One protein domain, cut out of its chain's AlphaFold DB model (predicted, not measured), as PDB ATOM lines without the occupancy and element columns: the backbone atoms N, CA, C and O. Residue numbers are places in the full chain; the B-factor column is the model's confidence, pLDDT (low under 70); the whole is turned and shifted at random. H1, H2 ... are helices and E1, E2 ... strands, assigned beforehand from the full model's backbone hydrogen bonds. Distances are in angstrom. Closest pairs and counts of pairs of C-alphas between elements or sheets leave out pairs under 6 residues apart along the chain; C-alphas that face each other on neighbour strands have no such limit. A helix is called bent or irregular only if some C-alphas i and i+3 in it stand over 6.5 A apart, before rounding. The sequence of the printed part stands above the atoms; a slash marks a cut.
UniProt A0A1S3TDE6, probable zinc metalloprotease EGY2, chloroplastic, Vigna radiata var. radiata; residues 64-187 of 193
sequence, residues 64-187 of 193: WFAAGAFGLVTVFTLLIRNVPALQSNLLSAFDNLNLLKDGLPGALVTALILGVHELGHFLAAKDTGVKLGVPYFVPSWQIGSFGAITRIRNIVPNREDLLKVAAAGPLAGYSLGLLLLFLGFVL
ATOM      1  N   TRP A  64      99.630  12.378  -4.145       87.00
ATOM      2  CA  TRP A  64      99.464  13.656  -4.846       87.00
ATOM      3  C   TRP A  64      99.614  13.518  -6.367       87.00
ATOM      4  O   TRP A  64      98.940  14.224  -7.112       87.00
ATOM      5  N   PHE A  65     100.470  12.601  -6.831       92.00
ATOM      6  CA  PHE A  65     100.685  12.364  -8.255       92.00
ATOM      7  C   PHE A  65      99.465  11.677  -8.863       92.00
ATOM      8  O   PHE A  65      98.932  12.129  -9.874       92.00
ATOM      9  N   ALA A  66      98.975  10.626  -8.201       91.31
ATOM     10  CA  ALA A  66      97.750   9.958  -8.611       91.31
ATOM     11  C   ALA A  66      96.551  10.926  -8.573       91.31
ATOM     12  O   ALA A  66      95.815  11.007  -9.552       91.31
ATOM     13  N   ALA A  67      96.396  11.731  -7.518       92.56
ATOM     14  CA  ALA A  67      95.337  12.737  -7.435       92.56
ATOM     15  C   ALA A  67      95.429  13.778  -8.561       92.56
ATOM     16  O   ALA A  67      94.412  14.117  -9.163       92.56
ATOM     17  N   GLY A  68      96.642  14.230  -8.901       94.00
ATOM     18  CA  GLY A  68      96.879  15.134 -10.025       94.00
ATOM     19  C   GLY A  68      96.494  14.521 -11.374       94.00
ATOM     20  O   GLY A  68      95.800  15.165 -12.157       94.00
ATOM     21  N   ALA A  69      96.877  13.267 -11.629       94.94
ATOM     22  CA  ALA A  69      96.526  12.562 -12.863       94.94
ATOM     23  C   ALA A  69      95.005  12.382 -13.006       94.94
ATOM     24  O   ALA A  69      94.425  12.737 -14.030       94.94
ATOM     25  N   PHE A  70      94.346  11.895 -11.954       95.38
ATOM     26  CA  PHE A  70      92.891  11.733 -11.907       95.38
ATOM     27  C   PHE A  70      92.151  13.074 -12.041       95.38
ATOM     28  O   PHE A  70      91.166  13.171 -12.777       95.38
ATOM     29  N   GLY A  71      92.661  14.129 -11.400       95.19
ATOM     30  CA  GLY A  71      92.149  15.491 -11.530       95.19
ATOM     31  C   GLY A  71      92.257  16.027 -12.957       95.19
ATOM     32  O   GLY A  71      91.274  16.539 -13.485       95.19
ATOM     33  N   LEU A  72      93.403  15.842 -13.617       95.56
ATOM     34  CA  LEU A  72      93.613  16.277 -15.001       95.56
ATOM     35  C   LEU A  72      92.644  15.580 -15.960       95.56
ATOM     36  O   LEU A  72      91.996  16.244 -16.771       95.56
ATOM     37  N   VAL A  73      92.492  14.260 -15.832       95.62
ATOM     38  CA  VAL A  73      91.528  13.506 -16.647       95.62
ATOM     39  C   VAL A  73      90.098  13.967 -16.356       95.62
ATOM     40  O   VAL A  73      89.317  14.118 -17.287       95.62
ATOM     41  N   THR A  74      89.766  14.265 -15.097       95.94
ATOM     42  CA  THR A  74      88.434  14.766 -14.722       95.94
ATOM     43  C   THR A  74      88.138  16.137 -15.321       95.94
ATOM     44  O   THR A  74      87.038  16.365 -15.817       95.94
ATOM     45  N   VAL A  75      89.108  17.056 -15.326       94.19
ATOM     46  CA  VAL A  75      88.953  18.359 -15.991       94.19
ATOM     47  C   VAL A  75      88.679  18.160 -17.479       94.19
ATOM     48  O   VAL A  75      87.754  18.761 -18.020       94.19
ATOM     49  N   PHE A  76      89.427  17.271 -18.131       92.50
ATOM     50  CA  PHE A  76      89.233  16.967 -19.544       92.50
ATOM     51  C   PHE A  76      87.839  16.389 -19.833       92.50
ATOM     52  O   PHE A  76      87.148  16.865 -20.736       92.50
ATOM     53  N   THR A  77      87.380  15.414 -19.044       93.81
ATOM     54  CA  THR A  77      86.047  14.824 -19.221       93.81
ATOM     55  C   THR A  77      84.925  15.808 -18.903       93.81
ATOM     56  O   THR A  77      83.907  15.796 -19.595       93.81
ATOM     57  N   LEU A  78      85.098  16.699 -17.920       94.69
ATOM     58  CA  LEU A  78      84.143  17.777 -17.638       94.69
ATOM     59  C   LEU A  78      84.044  18.766 -18.802       94.69
ATOM     60  O   LEU A  78      82.931  19.106 -19.201       94.69
ATOM     61  N   LEU A  79      85.172  19.198 -19.370       92.88
ATOM     62  CA  LEU A  79      85.178  20.125 -20.504       92.88
ATOM     63  C   LEU A  79      84.480  19.520 -21.723       92.88
ATOM     64  O   LEU A  79      83.582  20.145 -22.276       92.88
ATOM     65  N   ILE A  80      84.824  18.284 -22.098       92.00
ATOM     66  CA  ILE A  80      84.190  17.602 -23.237       92.00
ATOM     67  C   ILE A  80      82.697  17.411 -23.000       92.00
ATOM     68  O   ILE A  80      81.888  17.661 -23.894       92.00
ATOM     69  N   ARG A  81      82.309  16.969 -21.799       92.38
ATOM     70  CA  ARG A  81      80.908  16.650 -21.521       92.38
ATOM     71  C   ARG A  81      80.004  17.875 -21.626       92.38
ATOM     72  O   ARG A  81      78.862  17.726 -22.054       92.38
ATOM     73  N   ASN A  82      80.508  19.055 -21.270       90.31
ATOM     74  CA  ASN A  82      79.754  20.306 -21.306       90.31
ATOM     75  C   ASN A  82      79.665  20.947 -22.705       90.31
ATOM     76  O   ASN A  82      79.057  22.004 -22.836       90.31
ATOM     77  N   VAL A  83      80.208  20.314 -23.753       91.06
ATOM     78  CA  VAL A  83      80.137  20.814 -25.135       91.06
ATOM     79  C   VAL A  83      79.369  19.816 -26.010       91.06
ATOM     80  O   VAL A  83      79.916  18.769 -26.365       91.06
ATOM     81  N   PRO A  84      78.119  20.114 -26.421       86.56
ATOM     82  CA  PRO A  84      77.311  19.199 -27.235       86.56
ATOM     83  C   PRO A  84      77.988  18.770 -28.545       86.56
ATOM     84  O   PRO A  84      77.925  17.601 -28.922       86.56
ATOM     85  N   ALA A  85      78.703  19.683 -29.211       85.56
ATOM     86  CA  ALA A  85      79.428  19.385 -30.447       85.56
ATOM     87  C   ALA A  85      80.490  18.284 -30.256       85.56
ATOM     88  O   ALA A  85      80.578  17.360 -31.069       85.56
ATOM     89  N   LEU A  86      81.227  18.316 -29.138       86.81
ATOM     90  CA  LEU A  86      82.269  17.331 -28.831       86.81
ATOM     91  C   LEU A  86      81.699  15.950 -28.495       86.81
ATOM     92  O   LEU A  86      82.387  14.952 -28.687       86.81
ATOM     93  N   GLN A  87      80.437  15.862 -28.066       86.31
ATOM     94  CA  GLN A  87      79.771  14.571 -27.869       86.31
ATOM     95  C   GLN A  87      79.507  13.850 -29.198       86.31
ATOM     96  O   GLN A  87      79.524  12.622 -29.240       86.31
ATOM     97  N   SER A  88      79.279  14.606 -30.277       84.94
ATOM     98  CA  SER A  88      79.028  14.061 -31.616       84.94
ATOM     99  C   SER A  88      80.313  13.733 -32.379       84.94
ATOM    100  O   SER A  88      80.385  12.711 -33.058       84.94
ATOM    101  N   ASN A  89      81.344  14.572 -32.244       86.25
ATOM    102  CA  ASN A  89      82.634  14.371 -32.889       86.25
ATOM    103  C   ASN A  89      83.767  14.933 -32.023       86.25
ATOM    104  O   ASN A  89      84.099  16.117 -32.095       86.25
ATOM    105  N   LEU A  90      84.411  14.061 -31.252       84.19
ATOM    106  CA  LEU A  90      85.529  14.426 -30.379       84.19
ATOM    107  C   LEU A  90      86.712  15.040 -31.126       84.19
ATOM    108  O   LEU A  90      87.416  15.879 -30.567       84.19
ATOM    109  N   LEU A  91      86.942  14.626 -32.377       86.44
ATOM    110  CA  LEU A  91      88.098  15.084 -33.144       86.44
ATOM    111  C   LEU A  91      88.009  16.575 -33.484       86.44
ATOM    112  O   LEU A  91      89.041  17.220 -33.632       86.44
ATOM    113  N   SER A  92      86.801  17.150 -33.477       83.06
ATOM    114  CA  SER A  92      86.603  18.587 -33.695       83.06
ATOM    115  C   SER A  92      87.285  19.473 -32.642       83.06
ATOM    116  O   SER A  92      87.571  20.636 -32.920       83.06
ATOM    117  N   ALA A  93      87.631  18.931 -31.464       81.50
ATOM    118  CA  ALA A  93      88.445  19.640 -30.475       81.50
ATOM    119  C   ALA A  93      89.863  19.961 -30.986       81.50
ATOM    120  O   ALA A  93      90.437  20.970 -30.577       81.50
ATOM    121  N   PHE A  94      90.427  19.118 -31.860       84.75
ATOM    122  CA  PHE A  94      91.746  19.348 -32.458       84.75
ATOM    123  C   PHE A  94      91.686  20.389 -33.576       84.75
ATOM    124  O   PHE A  94      92.623  21.170 -33.726       84.75
ATOM    125  N   ASP A  95      90.573  20.434 -34.306       85.69
ATOM    126  CA  ASP A  95      90.359  21.399 -35.385       85.69
ATOM    127  C   ASP A  95      90.036  22.798 -34.840       85.69
ATOM    128  O   ASP A  95      90.421  23.811 -35.425       85.69
ATOM    129  N   ASN A  96      89.341  22.873 -33.698       83.50
ATOM    130  CA  ASN A  96      88.965  24.132 -33.070       83.50
ATOM    131  C   ASN A  96      89.049  24.063 -31.540       83.50
ATOM    132  O   ASN A  96      88.069  23.778 -30.848       83.50
ATOM    133  N   LEU A  97      90.208  24.444 -30.997       83.50
ATOM    134  CA  LEU A  97      90.419  24.519 -29.547       83.50
ATOM    135  C   LEU A  97      89.477  25.505 -28.832       83.50
ATOM    136  O   LEU A  97      89.312  25.398 -27.616       83.50
ATOM    137  N   ASN A  98      88.847  26.458 -29.533       86.31
ATOM    138  CA  ASN A  98      87.907  27.372 -28.881       86.31
ATOM    139  C   ASN A  98      86.645  26.656 -28.388       86.31
ATOM    140  O   ASN A  98      86.062  27.129 -27.421       86.31
ATOM    141  N   LEU A  99      86.293  25.491 -28.945       84.69
ATOM    142  CA  LEU A  99      85.165  24.684 -28.464       84.69
ATOM    143  C   LEU A  99      85.328  24.273 -26.996       84.69
ATOM    144  O   LEU A  99      84.347  24.139 -26.274       84.69
ATOM    145  N   LEU A 100      86.566  24.119 -26.511       84.38
ATOM    146  CA  LEU A 100      86.817  23.821 -25.098       84.38
ATOM    147  C   LEU A 100      86.432  24.987 -24.179       84.38
ATOM    148  O   LEU A 100      86.116  24.757 -23.013       84.38
ATOM    149  N   LYS A 101      86.437  26.228 -24.685       87.62
ATOM    150  CA  LYS A 101      86.007  27.397 -23.910       87.62
ATOM    151  C   LYS A 101      84.504  27.377 -23.664       87.62
ATOM    152  O   LYS A 101      84.079  27.776 -22.586       87.62
ATOM    153  N   ASP A 102      83.729  26.842 -24.600       87.38
ATOM    154  CA  ASP A 102      82.274  26.728 -24.465       87.38
ATOM    155  C   ASP A 102      81.889  25.755 -23.338       87.38
ATOM    156  O   ASP A 102      80.857  25.915 -22.691       87.38
ATOM    157  N   GLY A 103      82.756  24.781 -23.037       88.88
ATOM    158  CA  GLY A 103      82.578  23.846 -21.924       88.88
ATOM    159  C   GLY A 103      82.966  24.407 -20.553       88.88
ATOM    160  O   GLY A 103      82.609  23.811 -19.533       88.88
ATOM    161  N   LEU A 104      83.686  25.537 -20.497       92.00
ATOM    162  CA  LEU A 104      84.198  26.104 -19.243       92.00
ATOM    163  C   LEU A 104      83.094  26.448 -18.237       92.00
ATOM    164  O   LEU A 104      83.248  26.042 -17.087       92.00
ATOM    165  N   PRO A 105      81.998  27.150 -18.592       91.19
ATOM    166  CA  PRO A 105      81.001  27.557 -17.603       91.19
ATOM    167  C   PRO A 105      80.399  26.362 -16.850       91.19
ATOM    168  O   PRO A 105      80.405  26.337 -15.619       91.19
ATOM    169  N   GLY A 106      79.962  25.325 -17.574       91.00
ATOM    170  CA  GLY A 106      79.390  24.118 -16.968       91.00
ATOM    171  C   GLY A 106      80.418  23.287 -16.193       91.00
ATOM    172  O   GLY A 106      80.131  22.796 -15.093       91.00
ATOM    173  N   ALA A 107      81.650  23.187 -16.705       94.00
ATOM    174  CA  ALA A 107      82.744  22.521 -16.003       94.00
ATOM    175  C   ALA A 107      83.098  23.236 -14.689       94.00
ATOM    176  O   ALA A 107      83.289  22.571 -13.672       94.00
ATOM    177  N   LEU A 108      83.127  24.574 -14.682       94.69
ATOM    178  CA  LEU A 108      83.398  25.388 -13.495       94.69
ATOM    179  C   LEU A 108      82.301  25.247 -12.444       94.69
ATOM    180  O   LEU A 108      82.620  25.061 -11.273       94.69
ATOM    181  N   VAL A 109      81.027  25.280 -12.843       94.50
ATOM    182  CA  VAL A 109      79.905  25.055 -11.917       94.50
ATOM    183  C   VAL A 109      79.997  23.663 -11.291       94.50
ATOM    184  O   VAL A 109      79.894  23.523 -10.072       94.50
ATOM    185  N   THR A 110      80.265  22.634 -12.099       94.00
ATOM    186  CA  THR A 110      80.406  21.259 -11.598       94.00
ATOM    187  C   THR A 110      81.602  21.131 -10.652       94.00
ATOM    188  O   THR A 110      81.474  20.584  -9.557       94.00
ATOM    189  N   ALA A 111      82.757  21.684 -11.032       94.88
ATOM    190  CA  ALA A 111      83.962  21.686 -10.208       94.88
ATOM    191  C   ALA A 111      83.760  22.452  -8.893       94.88
ATOM    192  O   ALA A 111      84.246  22.013  -7.854       94.88
ATOM    193  N   LEU A 112      83.007  23.554  -8.913       96.19
ATOM    194  CA  LEU A 112      82.666  24.325  -7.722       96.19
ATOM    195  C   LEU A 112      81.808  23.504  -6.753       96.19
ATOM    196  O   LEU A 112      82.112  23.464  -5.562       96.19
ATOM    197  N   ILE A 113      80.776  22.816  -7.252       96.62
ATOM    198  CA  ILE A 113      79.916  21.957  -6.425       96.62
ATOM    199  C   ILE A 113      80.730  20.822  -5.796       96.62
ATOM    200  O   ILE A 113      80.628  20.598  -4.590       96.62
ATOM    201  N   LEU A 114      81.579  20.146  -6.578       95.50
ATOM    202  CA  LEU A 114      82.462  19.095  -6.064       95.50
ATOM    203  C   LEU A 114      83.489  19.643  -5.062       95.50
ATOM    204  O   LEU A 114      83.755  19.017  -4.041       95.50
ATOM    205  N   GLY A 115      84.035  20.833  -5.315       95.50
ATOM    206  CA  GLY A 115      84.951  21.504  -4.400       95.50
ATOM    207  C   GLY A 115      84.292  21.809  -3.055       95.50
ATOM    208  O   GLY A 115      84.846  21.476  -2.011       95.50
ATOM    209  N   VAL A 116      83.084  22.380  -3.061       97.94
ATOM    210  CA  VAL A 116      82.319  22.651  -1.831       97.94
ATOM    211  C   VAL A 116      81.915  21.361  -1.116       97.94
ATOM    212  O   VAL A 116      81.962  21.314   0.114       97.94
ATOM    213  N   HIS A 117      81.591  20.301  -1.856       97.69
ATOM    214  CA  HIS A 117      81.335  18.975  -1.296       97.69
ATOM    215  C   HIS A 117      82.549  18.450  -0.507       97.69
ATOM    216  O   HIS A 117      82.432  18.122   0.674       97.69
ATOM    217  N   GLU A 118      83.740  18.448  -1.109       96.12
ATOM    218  CA  GLU A 118      84.957  17.989  -0.427       96.12
ATOM    219  C   GLU A 118      85.376  18.912   0.724       96.12
ATOM    220  O   GLU A 118      85.844  18.444   1.767       96.12
ATOM    221  N   LEU A 119      85.155  20.224   0.595       96.69
ATOM    222  CA  LEU A 119      85.360  21.164   1.697       96.69
ATOM    223  C   LEU A 119      84.439  20.852   2.884       96.69
ATOM    224  O   LEU A 119      84.889  20.925   4.027       96.69
ATOM    225  N   GLY A 120      83.191  20.446   2.638       97.50
ATOM    226  CA  GLY A 120      82.272  19.984   3.680       97.50
ATOM    227  C   GLY A 120      82.838  18.793   4.457       97.50
ATOM    228  O   GLY A 120      82.893  18.827   5.691       97.50
ATOM    229  N   HIS A 121      83.347  17.780   3.749       97.38
ATOM    230  CA  HIS A 121      84.049  16.656   4.375       97.38
ATOM    231  C   HIS A 121      85.267  17.114   5.188       97.38
ATOM    232  O   HIS A 121      85.426  16.696   6.336       97.38
ATOM    233  N   PHE A 122      86.104  17.992   4.629       96.12
ATOM    234  CA  PHE A 122      87.312  18.488   5.290       96.12
ATOM    235  C   PHE A 122      87.012  19.252   6.585       96.12
ATOM    236  O   PHE A 122      87.666  19.023   7.605       96.12
ATOM    237  N   LEU A 123      86.010  20.133   6.569       97.06
ATOM    238  CA  LEU A 123      85.613  20.914   7.740       97.06
ATOM    239  C   LEU A 123      85.076  20.014   8.861       97.06
ATOM    240  O   LEU A 123      85.512  20.147  10.005       97.06
ATOM    241  N   ALA A 124      84.207  19.054   8.534       96.94
ATOM    242  CA  ALA A 124      83.691  18.099   9.515       96.94
ATOM    243  C   ALA A 124      84.787  17.173  10.062       96.94
ATOM    244  O   ALA A 124      84.813  16.857  11.253       96.94
ATOM    245  N   ALA A 125      85.725  16.752   9.212       96.12
ATOM    246  CA  ALA A 125      86.843  15.916   9.626       96.12
ATOM    247  C   ALA A 125      87.803  16.659  10.568       96.12
ATOM    248  O   ALA A 125      88.284  16.077  11.542       96.12
ATOM    249  N   LYS A 126      88.030  17.959  10.330       94.69
ATOM    250  CA  LYS A 126      88.834  18.814  11.211       94.69
ATOM    251  C   LYS A 126      88.230  18.919  12.613       94.69
ATOM    252  O   LYS A 126      88.975  18.815  13.582       94.69
ATOM    253  N   ASP A 127      86.915  19.102  12.711       93.50
ATOM    254  CA  ASP A 127      86.199  19.210  13.992       93.50
ATOM    255  C   ASP A 127      86.180  17.880  14.769       93.50
ATOM    256  O   ASP A 127      86.398  17.837  15.976       93.50
ATOM    257  N   THR A 128      86.020  16.762  14.059       93.56
ATOM    258  CA  THR A 128      85.927  15.414  14.654       93.56
ATOM    259  C   THR A 128      87.282  14.720  14.866       93.56
ATOM    260  O   THR A 128      87.347  13.602  15.382       93.56
ATOM    261  N   GLY A 129      88.396  15.338  14.456       91.50
ATOM    262  CA  GLY A 129      89.731  14.729  14.523       91.50
ATOM    263  C   GLY A 129      89.942  13.558  13.546       91.50
ATOM    264  O   GLY A 129      90.888  12.772  13.697       91.50
ATOM    265  N   VAL A 130      89.078  13.423  12.537       94.12
ATOM    266  CA  VAL A 130      89.236  12.459  11.443       94.12
ATOM    267  C   VAL A 130      90.295  12.979  10.469       94.12
ATOM    268  O   VAL A 130      90.286  14.131  10.047       94.12
ATOM    269  N   LYS A 131      91.252  12.126  10.106       92.12
ATOM    270  CA  LYS A 131      92.330  12.455   9.171       92.12
ATOM    271  C   LYS A 131      91.939  11.981   7.783       92.12
ATOM    272  O   LYS A 131      91.901  10.778   7.529       92.12
ATOM    273  N   LEU A 132      91.694  12.926   6.887       93.12
ATOM    274  CA  LEU A 132      91.444  12.646   5.478       93.12
ATOM    275  C   LEU A 132      92.750  12.632   4.675       93.12
ATOM    276  O   LEU A 132      93.747  13.260   5.044       93.12
ATOM    277  N   GLY A 133      92.755  11.849   3.601       91.19
ATOM    278  CA  GLY A 133      93.796  11.839   2.585       91.19
ATOM    279  C   GLY A 133      93.564  12.880   1.500       91.19
ATOM    280  O   GLY A 133      92.733  13.773   1.644       91.19
ATOM    281  N   VAL A 134      94.322  12.760   0.413       91.81
ATOM    282  CA  VAL A 134      94.112  13.602  -0.770       91.81
ATOM    283  C   VAL A 134      92.864  13.099  -1.516       91.81
ATOM    284  O   VAL A 134      92.732  11.882  -1.680       91.81
ATOM    285  N   PRO A 135      91.949  13.988  -1.947       93.50
ATOM    286  CA  PRO A 135      90.796  13.604  -2.758       93.50
ATOM    287  C   PRO A 135      91.232  13.138  -4.154       93.50
ATOM    288  O   PRO A 135      92.016  13.811  -4.827       93.50
ATOM    289  N   TYR A 136      90.682  12.014  -4.613       93.69
ATOM    290  CA  TYR A 136      90.842  11.525  -5.984       93.69
ATOM    291  C   TYR A 136      89.568  11.782  -6.778       93.69
ATOM    292  O   TYR A 136      88.555  11.128  -6.538       93.69
ATOM    293  N   PHE A 137      89.615  12.711  -7.729       95.50
ATOM    294  CA  PHE A 137      88.488  12.968  -8.626       95.50
ATOM    295  C   PHE A 137      88.338  11.837  -9.637       95.50
ATOM    296  O   PHE A 137      89.277  11.506 -10.353       95.50
ATOM    297  N   VAL A 138      87.161  11.228  -9.697       95.44
ATOM    298  CA  VAL A 138      86.897  10.088 -10.568       95.44
ATOM    299  C   VAL A 138      86.267  10.604 -11.865       95.44
ATOM    300  O   VAL A 138      85.127  11.088 -11.844       95.44
ATOM    301  N   PRO A 139      86.977  10.525 -13.003       95.44
ATOM    302  CA  PRO A 139      86.440  10.974 -14.278       95.44
ATOM    303  C   PRO A 139      85.321  10.044 -14.746       95.44
ATOM    304  O   PRO A 139      85.317   8.844 -14.465       95.44
ATOM    305  N   SER A 140      84.379  10.595 -15.506       93.56
ATOM    306  CA  SER A 140      83.331   9.816 -16.159       93.56
ATOM    307  C   SER A 140      83.143  10.281 -17.589       93.56
ATOM    308  O   SER A 140      82.944  11.463 -17.850       93.56
ATOM    309  N   TRP A 141      83.128   9.329 -18.515       87.94
ATOM    310  CA  TRP A 141      82.811   9.618 -19.908       87.94
ATOM    311  C   TRP A 141      81.356  10.078 -20.094       87.94
ATOM    312  O   TRP A 141      81.060  10.961 -20.895       87.94
ATOM    313  N   GLN A 142      80.433   9.484 -19.334       88.19
ATOM    314  CA  GLN A 142      78.994   9.674 -19.531       88.19
ATOM    315  C   GLN A 142      78.462  10.954 -18.895       88.19
ATOM    316  O   GLN A 142      77.511  11.524 -19.409       88.19
ATOM    317  N   ILE A 143      79.035  11.391 -17.774       89.94
ATOM    318  CA  ILE A 143      78.518  12.530 -16.994       89.94
ATOM    319  C   ILE A 143      79.611  13.539 -16.616       89.94
ATOM    320  O   ILE A 143      79.368  14.461 -15.849       89.94
ATOM    321  N   GLY A 144      80.823  13.383 -17.153       91.88
ATOM    322  CA  GLY A 144      81.973  14.241 -16.867       91.88
ATOM    323  C   GLY A 144      82.746  13.799 -15.622       91.88
ATOM    324  O   GLY A 144      83.951  13.572 -15.705       91.88
ATOM    325  N   SER A 145      82.082  13.598 -14.481       95.19
ATOM    326  CA  SER A 145      82.719  13.111 -13.247       95.19
ATOM    327  C   SER A 145      81.749  12.311 -12.372       95.19
ATOM    328  O   SER A 145      80.570  12.641 -12.299       95.19
ATOM    329  N   PHE A 146      82.254  11.285 -11.680       94.56
ATOM    330  CA  PHE A 146      81.535  10.597 -10.597       94.56
ATOM    331  C   PHE A 146      81.722  11.278  -9.228       94.56
ATOM    332  O   PHE A 146      81.228  10.777  -8.221       94.56
ATOM    333  N   GLY A 147      82.425  12.412  -9.181       93.88
ATOM    334  CA  GLY A 147      82.796  13.110  -7.955       93.88
ATOM    335  C   GLY A 147      84.214  12.775  -7.512       93.88
ATOM    336  O   GLY A 147      85.071  12.475  -8.343       93.88
ATOM    337  N   ALA A 148      84.475  12.847  -6.210       93.88
ATOM    338  CA  ALA A 148      85.772  12.524  -5.635       93.88
ATOM    339  C   ALA A 148      85.661  11.448  -4.551       93.88
ATOM    340  O   ALA A 148      84.623  11.258  -3.921       93.88
ATOM    341  N   ILE A 149      86.753  10.708  -4.369       92.19
ATOM    342  CA  ILE A 149      86.901   9.716  -3.311       92.19
ATOM    343  C   ILE A 149      88.034  10.169  -2.403       92.19
ATOM    344  O   ILE A 149      89.196  10.225  -2.815       92.19
ATOM    345  N   THR A 150      87.696  10.429  -1.145       92.38
ATOM    346  CA  THR A 150      88.651  10.861  -0.125       92.38
ATOM    347  C   THR A 150      88.812   9.772   0.926       92.38
ATOM    348  O   THR A 150      87.875   9.391   1.624       92.38
ATOM    349  N   ARG A 151      90.029   9.235   1.044       89.94
ATOM    350  CA  ARG A 151      90.326   8.144   1.982       89.94
ATOM    351  C   ARG A 151      90.411   8.664   3.417       89.94
ATOM    352  O   ARG A 151      91.121   9.629   3.681       89.94
ATOM    353  N   ILE A 152      89.799   7.957   4.363       91.62
ATOM    354  CA  ILE A 152      90.050   8.161   5.794       91.62
ATOM    355  C   ILE A 152      91.338   7.419   6.184       91.62
ATOM    356  O   ILE A 152      91.465   6.217   5.956       91.62
ATOM    357  N   ARG A 153      92.314   8.131   6.757       87.94
ATOM    358  CA  ARG A 153      93.656   7.616   7.092       87.94
ATOM    359  C   ARG A 153      93.799   7.126   8.533       87.94
ATOM    360  O   ARG A 153      94.798   6.493   8.863       87.94
ATOM    361  N   ASN A 154      92.855   7.449   9.410       87.00
ATOM    362  CA  ASN A 154      92.854   7.012  10.802       87.00
ATOM    363  C   ASN A 154      91.561   6.283  11.168       87.00
ATOM    364  O   ASN A 154      90.550   6.346  10.481       87.00
ATOM    365  N   ILE A 155      91.591   5.592  12.300       83.94
ATOM    366  CA  ILE A 155      90.403   4.931  12.829       83.94
ATOM    367  C   ILE A 155      89.483   5.991  13.418       83.94
ATOM    368  O   ILE A 155      89.878   6.704  14.345       83.94
ATOM    369  N   VAL A 156      88.258   6.055  12.903       87.88
ATOM    370  CA  VAL A 156      87.234   6.972  13.402       87.88
ATOM    371  C   VAL A 156      86.824   6.555  14.824       87.88
ATOM    372  O   VAL A 156      86.603   5.362  15.057       87.88
ATOM    373  N   PRO A 157      86.762   7.483  15.800       77.69
ATOM    374  CA  PRO A 157      86.569   7.129  17.208       77.69
ATOM    375  C   PRO A 157      85.216   6.478  17.506       77.69
ATOM    376  O   PRO A 157      85.146   5.536  18.293       77.69
ATOM    377  N   ASN A 158      84.148   6.987  16.894       85.12
ATOM    378  CA  ASN A 158      82.775   6.558  17.126       85.12
ATOM    379  C   ASN A 158      81.931   6.721  15.844       85.12
ATOM    380  O   ASN A 158      82.362   7.309  14.853       85.12
ATOM    381  N   ARG A 159      80.718   6.156  15.845       88.56
ATOM    382  CA  ARG A 159      79.819   6.176  14.675       88.56
ATOM    383  C   ARG A 159      79.199   7.549  14.415       88.56
ATOM    384  O   ARG A 159      78.813   7.819  13.285       88.56
ATOM    385  N   GLU A 160      79.094   8.388  15.442       92.38
ATOM    386  CA  GLU A 160      78.540   9.736  15.318       92.38
ATOM    387  C   GLU A 160      79.471  10.627  14.490       92.38
ATOM    388  O   GLU A 160      79.024  11.265  13.543       92.38
ATOM    389  N   ASP A 161      80.772  10.591  14.773       94.44
ATOM    390  CA  ASP A 161      81.793  11.311  14.011       94.44
ATOM    391  C   ASP A 161      81.854  10.814  12.564       94.44
ATOM    392  O   ASP A 161      81.936  11.613  11.631       94.44
ATOM    393  N   LEU A 162      81.736   9.495  12.362       94.50
ATOM    394  CA  LEU A 162      81.653   8.916  11.021       94.50
ATOM    395  C   LEU A 162      80.434   9.452  10.259       94.50
ATOM    396  O   LEU A 162      80.564   9.827   9.097       94.50
ATOM    397  N   LEU A 163      79.267   9.511  10.911       96.12
ATOM    398  CA  LEU A 163      78.040  10.032  10.313       96.12
ATOM    399  C   LEU A 163      78.158  11.528   9.993       96.12
ATOM    400  O   LEU A 163      77.772  11.938   8.900       96.12
ATOM    401  N   LYS A 164      78.724  12.330  10.904       96.25
ATOM    402  CA  LYS A 164      78.967  13.766  10.692       96.25
ATOM    403  C   LYS A 164      79.837  14.001   9.462       96.25
ATOM    404  O   LYS A 164      79.447  14.763   8.582       96.25
ATOM    405  N   VAL A 165      80.978  13.314   9.370       96.44
ATOM    406  CA  VAL A 165      81.876  13.432   8.212       96.44
ATOM    407  C   VAL A 165      81.185  12.944   6.941       96.44
ATOM    408  O   VAL A 165      81.248  13.642   5.936       96.44
ATOM    409  N   ALA A 166      80.487  11.804   6.978       95.12
ATOM    410  CA  ALA A 166      79.804  11.243   5.812       95.12
ATOM    411  C   ALA A 166      78.677  12.144   5.276       95.12
ATOM    412  O   ALA A 166      78.505  12.239   4.065       95.12
ATOM    413  N   ALA A 167      77.929  12.819   6.152       97.69
ATOM    414  CA  ALA A 167      76.823  13.690   5.758       97.69
ATOM    415  C   ALA A 167      77.276  15.092   5.313       97.69
ATOM    416  O   ALA A 167      76.614  15.709   4.480       97.69
ATOM    417  N   ALA A 168      78.391  15.601   5.848       97.69
ATOM    418  CA  ALA A 168      78.810  16.987   5.641       97.69
ATOM    419  C   ALA A 168      79.044  17.353   4.166       97.69
ATOM    420  O   ALA A 168      78.565  18.394   3.721       97.69
ATOM    421  N   GLY A 169      79.737  16.503   3.403       96.94
ATOM    422  CA  GLY A 169      79.983  16.749   1.979       96.94
ATOM    423  C   GLY A 169      78.700  16.790   1.144       96.94
ATOM    424  O   GLY A 169      78.431  17.814   0.508       96.94
ATOM    425  N   PRO A 170      77.845  15.748   1.197       97.38
ATOM    426  CA  PRO A 170      76.548  15.741   0.524       97.38
ATOM    427  C   PRO A 170      75.672  16.948   0.865       97.38
ATOM    428  O   PRO A 170      75.115  17.562  -0.042       97.38
ATOM    429  N   LEU A 171      75.590  17.331   2.143       98.19
ATOM    430  CA  LEU A 171      74.805  18.492   2.569       98.19
ATOM    431  C   LEU A 171      75.377  19.809   2.033       98.19
ATOM    432  O   LEU A 171      74.608  20.659   1.582       98.19
ATOM    433  N   ALA A 172      76.702  19.976   2.036       98.06
ATOM    434  CA  ALA A 172      77.355  21.168   1.499       98.06
ATOM    435  C   ALA A 172      77.137  21.298  -0.018       98.06
ATOM    436  O   ALA A 172      76.699  22.347  -0.494       98.06
ATOM    437  N   GLY A 173      77.370  20.216  -0.768       97.25
ATOM    438  CA  GLY A 173      77.155  20.182  -2.216       97.25
ATOM    439  C   GLY A 173      75.687  20.393  -2.599       97.25
ATOM    440  O   GLY A 173      75.397  21.193  -3.488       97.25
ATOM    441  N   TYR A 174      74.757  19.743  -1.890       97.62
ATOM    442  CA  TYR A 174      73.317  19.937  -2.084       97.62
ATOM    443  C   TYR A 174      72.897  21.384  -1.823       97.62
ATOM    444  O   TYR A 174      72.196  21.969  -2.643       97.62
ATOM    445  N   SER A 175      73.351  21.978  -0.716       98.19
ATOM    446  CA  SER A 175      72.985  23.351  -0.347       98.19
ATOM    447  C   SER A 175      73.458  24.361  -1.392       98.19
ATOM    448  O   SER A 175      72.693  25.241  -1.786       98.19
ATOM    449  N   LEU A 176      74.691  24.209  -1.891       98.06
ATOM    450  CA  LEU A 176      75.198  25.046  -2.977       98.06
ATOM    451  C   LEU A 176      74.409  24.822  -4.274       98.06
ATOM    452  O   LEU A 176      74.021  25.789  -4.922       98.06
ATOM    453  N   GLY A 177      74.150  23.566  -4.648       96.81
ATOM    454  CA  GLY A 177      73.372  23.243  -5.845       96.81
ATOM    455  C   GLY A 177      71.959  23.833  -5.802       96.81
ATOM    456  O   GLY A 177      71.501  24.403  -6.788       96.81
ATOM    457  N   LEU A 178      71.299  23.769  -4.644       97.25
ATOM    458  CA  LEU A 178      69.981  24.359  -4.424       97.25
ATOM    459  C   LEU A 178      70.016  25.891  -4.549       97.25
ATOM    460  O   LEU A 178      69.136  26.482  -5.172       97.25
ATOM    461  N   LEU A 179      71.050  26.537  -4.003       97.00
ATOM    462  CA  LEU A 179      71.250  27.979  -4.141       97.00
ATOM    463  C   LEU A 179      71.445  28.377  -5.608       97.00
ATOM    464  O   LEU A 179      70.812  29.323  -6.068       97.00
ATOM    465  N   LEU A 180      72.284  27.647  -6.347       95.19
ATOM    466  CA  LEU A 180      72.520  27.896  -7.771       95.19
ATOM    467  C   LEU A 180      71.258  27.668  -8.610       95.19
ATOM    468  O   LEU A 180      71.008  28.430  -9.539       95.19
ATOM    469  N   LEU A 181      70.438  26.675  -8.258       94.44
ATOM    470  CA  LEU A 181      69.140  26.447  -8.891       94.44
ATOM    471  C   LEU A 181      68.207  27.650  -8.699       94.44
ATOM    472  O   LEU A 181      67.655  28.154  -9.673       94.44
ATOM    473  N   PHE A 182      68.053  28.142  -7.465       95.62
ATOM    474  CA  PHE A 182      67.227  29.326  -7.205       95.62
ATOM    475  C   PHE A 182      67.777  30.577  -7.882       95.62
ATOM    476  O   PHE A 182      67.006  31.362  -8.430       95.62
ATOM    477  N   LEU A 183      69.100  30.741  -7.898       93.62
ATOM    478  CA  LEU A 183      69.750  31.831  -8.613       93.62
ATOM    479  C   LEU A 183      69.455  31.763 -10.119       93.62
ATOM    480  O   LEU A 183      69.165  32.789 -10.726       93.62
ATOM    481  N   GLY A 184      69.455  30.562 -10.702       91.00
ATOM    482  CA  GLY A 184      69.110  30.336 -12.106       91.00
ATOM    483  C   GLY A 184      67.669  30.711 -12.464       91.00
ATOM    484  O   GLY A 184      67.429  31.136 -13.583       91.00
ATOM    485  N   PHE A 185      66.719  30.625 -11.526       91.31
ATOM    486  CA  PHE A 185      65.351  31.113 -11.756       91.31
ATOM    487  C   PHE A 185      65.232  32.643 -11.740       91.31
ATOM    488  O   PHE A 185      64.261  33.182 -12.263       91.31
ATOM    489  N   VAL A 186      66.184  33.338 -11.112       92.44
ATOM    490  CA  VAL A 186      66.180  34.804 -10.987       92.44
ATOM    491  C   VAL A 186      67.018  35.463 -12.084       92.44
ATOM    492  O   VAL A 186      66.695  36.566 -12.521       92.44
ATOM    493  N   LEU A 187      68.100  34.814 -12.517       88.44
ATOM    494  CA  LEU A 187      68.980  35.338 -13.554       88.44
ATOM    495  C   LEU A 187      68.369  35.121 -14.949       88.44
ATOM    496  O   LEU A 187      68.090  33.978 -15.313       88.44
TER     497      LEU A 187
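AT A GLANCE: This is residues 64 to 187 of the 193 residues of the protein "probable zinc metalloprotease EGY2, chloroplastic" of Vigna radiata var. radiata (UniProt A0A1S3TDE6). A long strand hairpin, E1 and E2, runs beside the long helix H5, with H1 packed on the hairpin, chiefly on E1. The bent helix H6 folds back along H5, its first arm H6a near one end of H5, and its second arm H6b crosses H5 and slants away to the side of H5 far from the hairpin, where residues 181 to 187 stick out free; the short helices H2, H3 and H4 form a small head at one end. The 124 printed residues hold six named helices and two strands, in the order H1 H2 H3 H4 H5 E1 E2 H6, and the class is mostly helix. The two-stranded sheet, order E1 - E2, is antiparallel. The whole is only just loose, close to compact, with a radius of gyration of the C-alphas of 16.9 A, and flat, spanning 54 by 40 by 18 A.

IN THESE COORDINATES: E1 is residues 132 to 140, 23.3 A long, and E2 is residues 144 to 152, 24.8 A. H5, residues 104 to 128, is 35.6 A long. H1, residues 64 to 81, begins at C-alpha 64 (99.464, 13.656, -4.846) and is 25.1 A long. H2 is residues 84 to 88, 7.0 A; H3 is 92 to 95, 5.0 A; H4 is 99 to 102, 5.3 A. H6, residues 159 to 186, was assigned as one helix by its hydrogen bonds but is bent: C-alphas 166 and 169 are 6.7 A apart. Its arms are H6a, residues 159 to 166, 10.2 A, and H6b, residues 169 to 186, 26.2 A, ending at C-alpha 186 (66.180, 34.804, -10.987).

HOW THE PARTS SIT: E1 and E2 form a hairpin, their directions at 159 degrees; N 133 and O 151 are 2.8 A apart and N 146 and O 138 2.9 A, both within hydrogen-bond range. The closest C-alphas of H1 and E1 are Thr 74 and Pro 139, 4.3 A; those of H5 and E2 are Leu 114 and Gly 147, 6.3 A. H1, with residues 75 to 79 alone, touches H5, closest at C-alphas Leu 78 and Ala 107, 5.2 A, opposite ways at a steep tilt of 37 degrees, only just beyond shallow. H6a touches H5 at C-alphas Ala 124 and Val 165, 5.2 A, their closest, at a shallow tilt of 20 degrees, opposite ways. H6b, with residues 169 to 177 alone, touches H5, closest at C-alphas His 117 and Gly 169, 4.2 A, opposite ways at a steep tilt of 38 degrees, only just beyond shallow. The helix packing is mostly crossed, only just: of these 3 pairs 1 is at a shallow tilt. H2 only just touches H1, and only at the corner, with 3 pairs of C-alphas within 8 A, the closest Ile 80 and Leu 86, 5.9 A. H3 likewise only just touches H2, only at the corner, with 3 such pairs, the closest Leu 86 and Ser 92, 6.6 A. H4 is close to H1 but not clearly touching, the closest C-alphas being Leu 79 and Leu 100, 6.1 A. In H1, H5, H6a and H6b every O i to N i+4 pair is within hydrogen-bond range; in H2 it is 0 of 1, with 2 of 2 O i to N i+3 pairs within range, and H3 and H4 are too short for an i+4 pair.

THE WHOLE: The two C-alphas farthest apart, Asp 95 and Asn 158, are 55.1 A apart. The printed part has no cut and no long link. Its mean pLDDT is 92.3, and no printed residue is under 70.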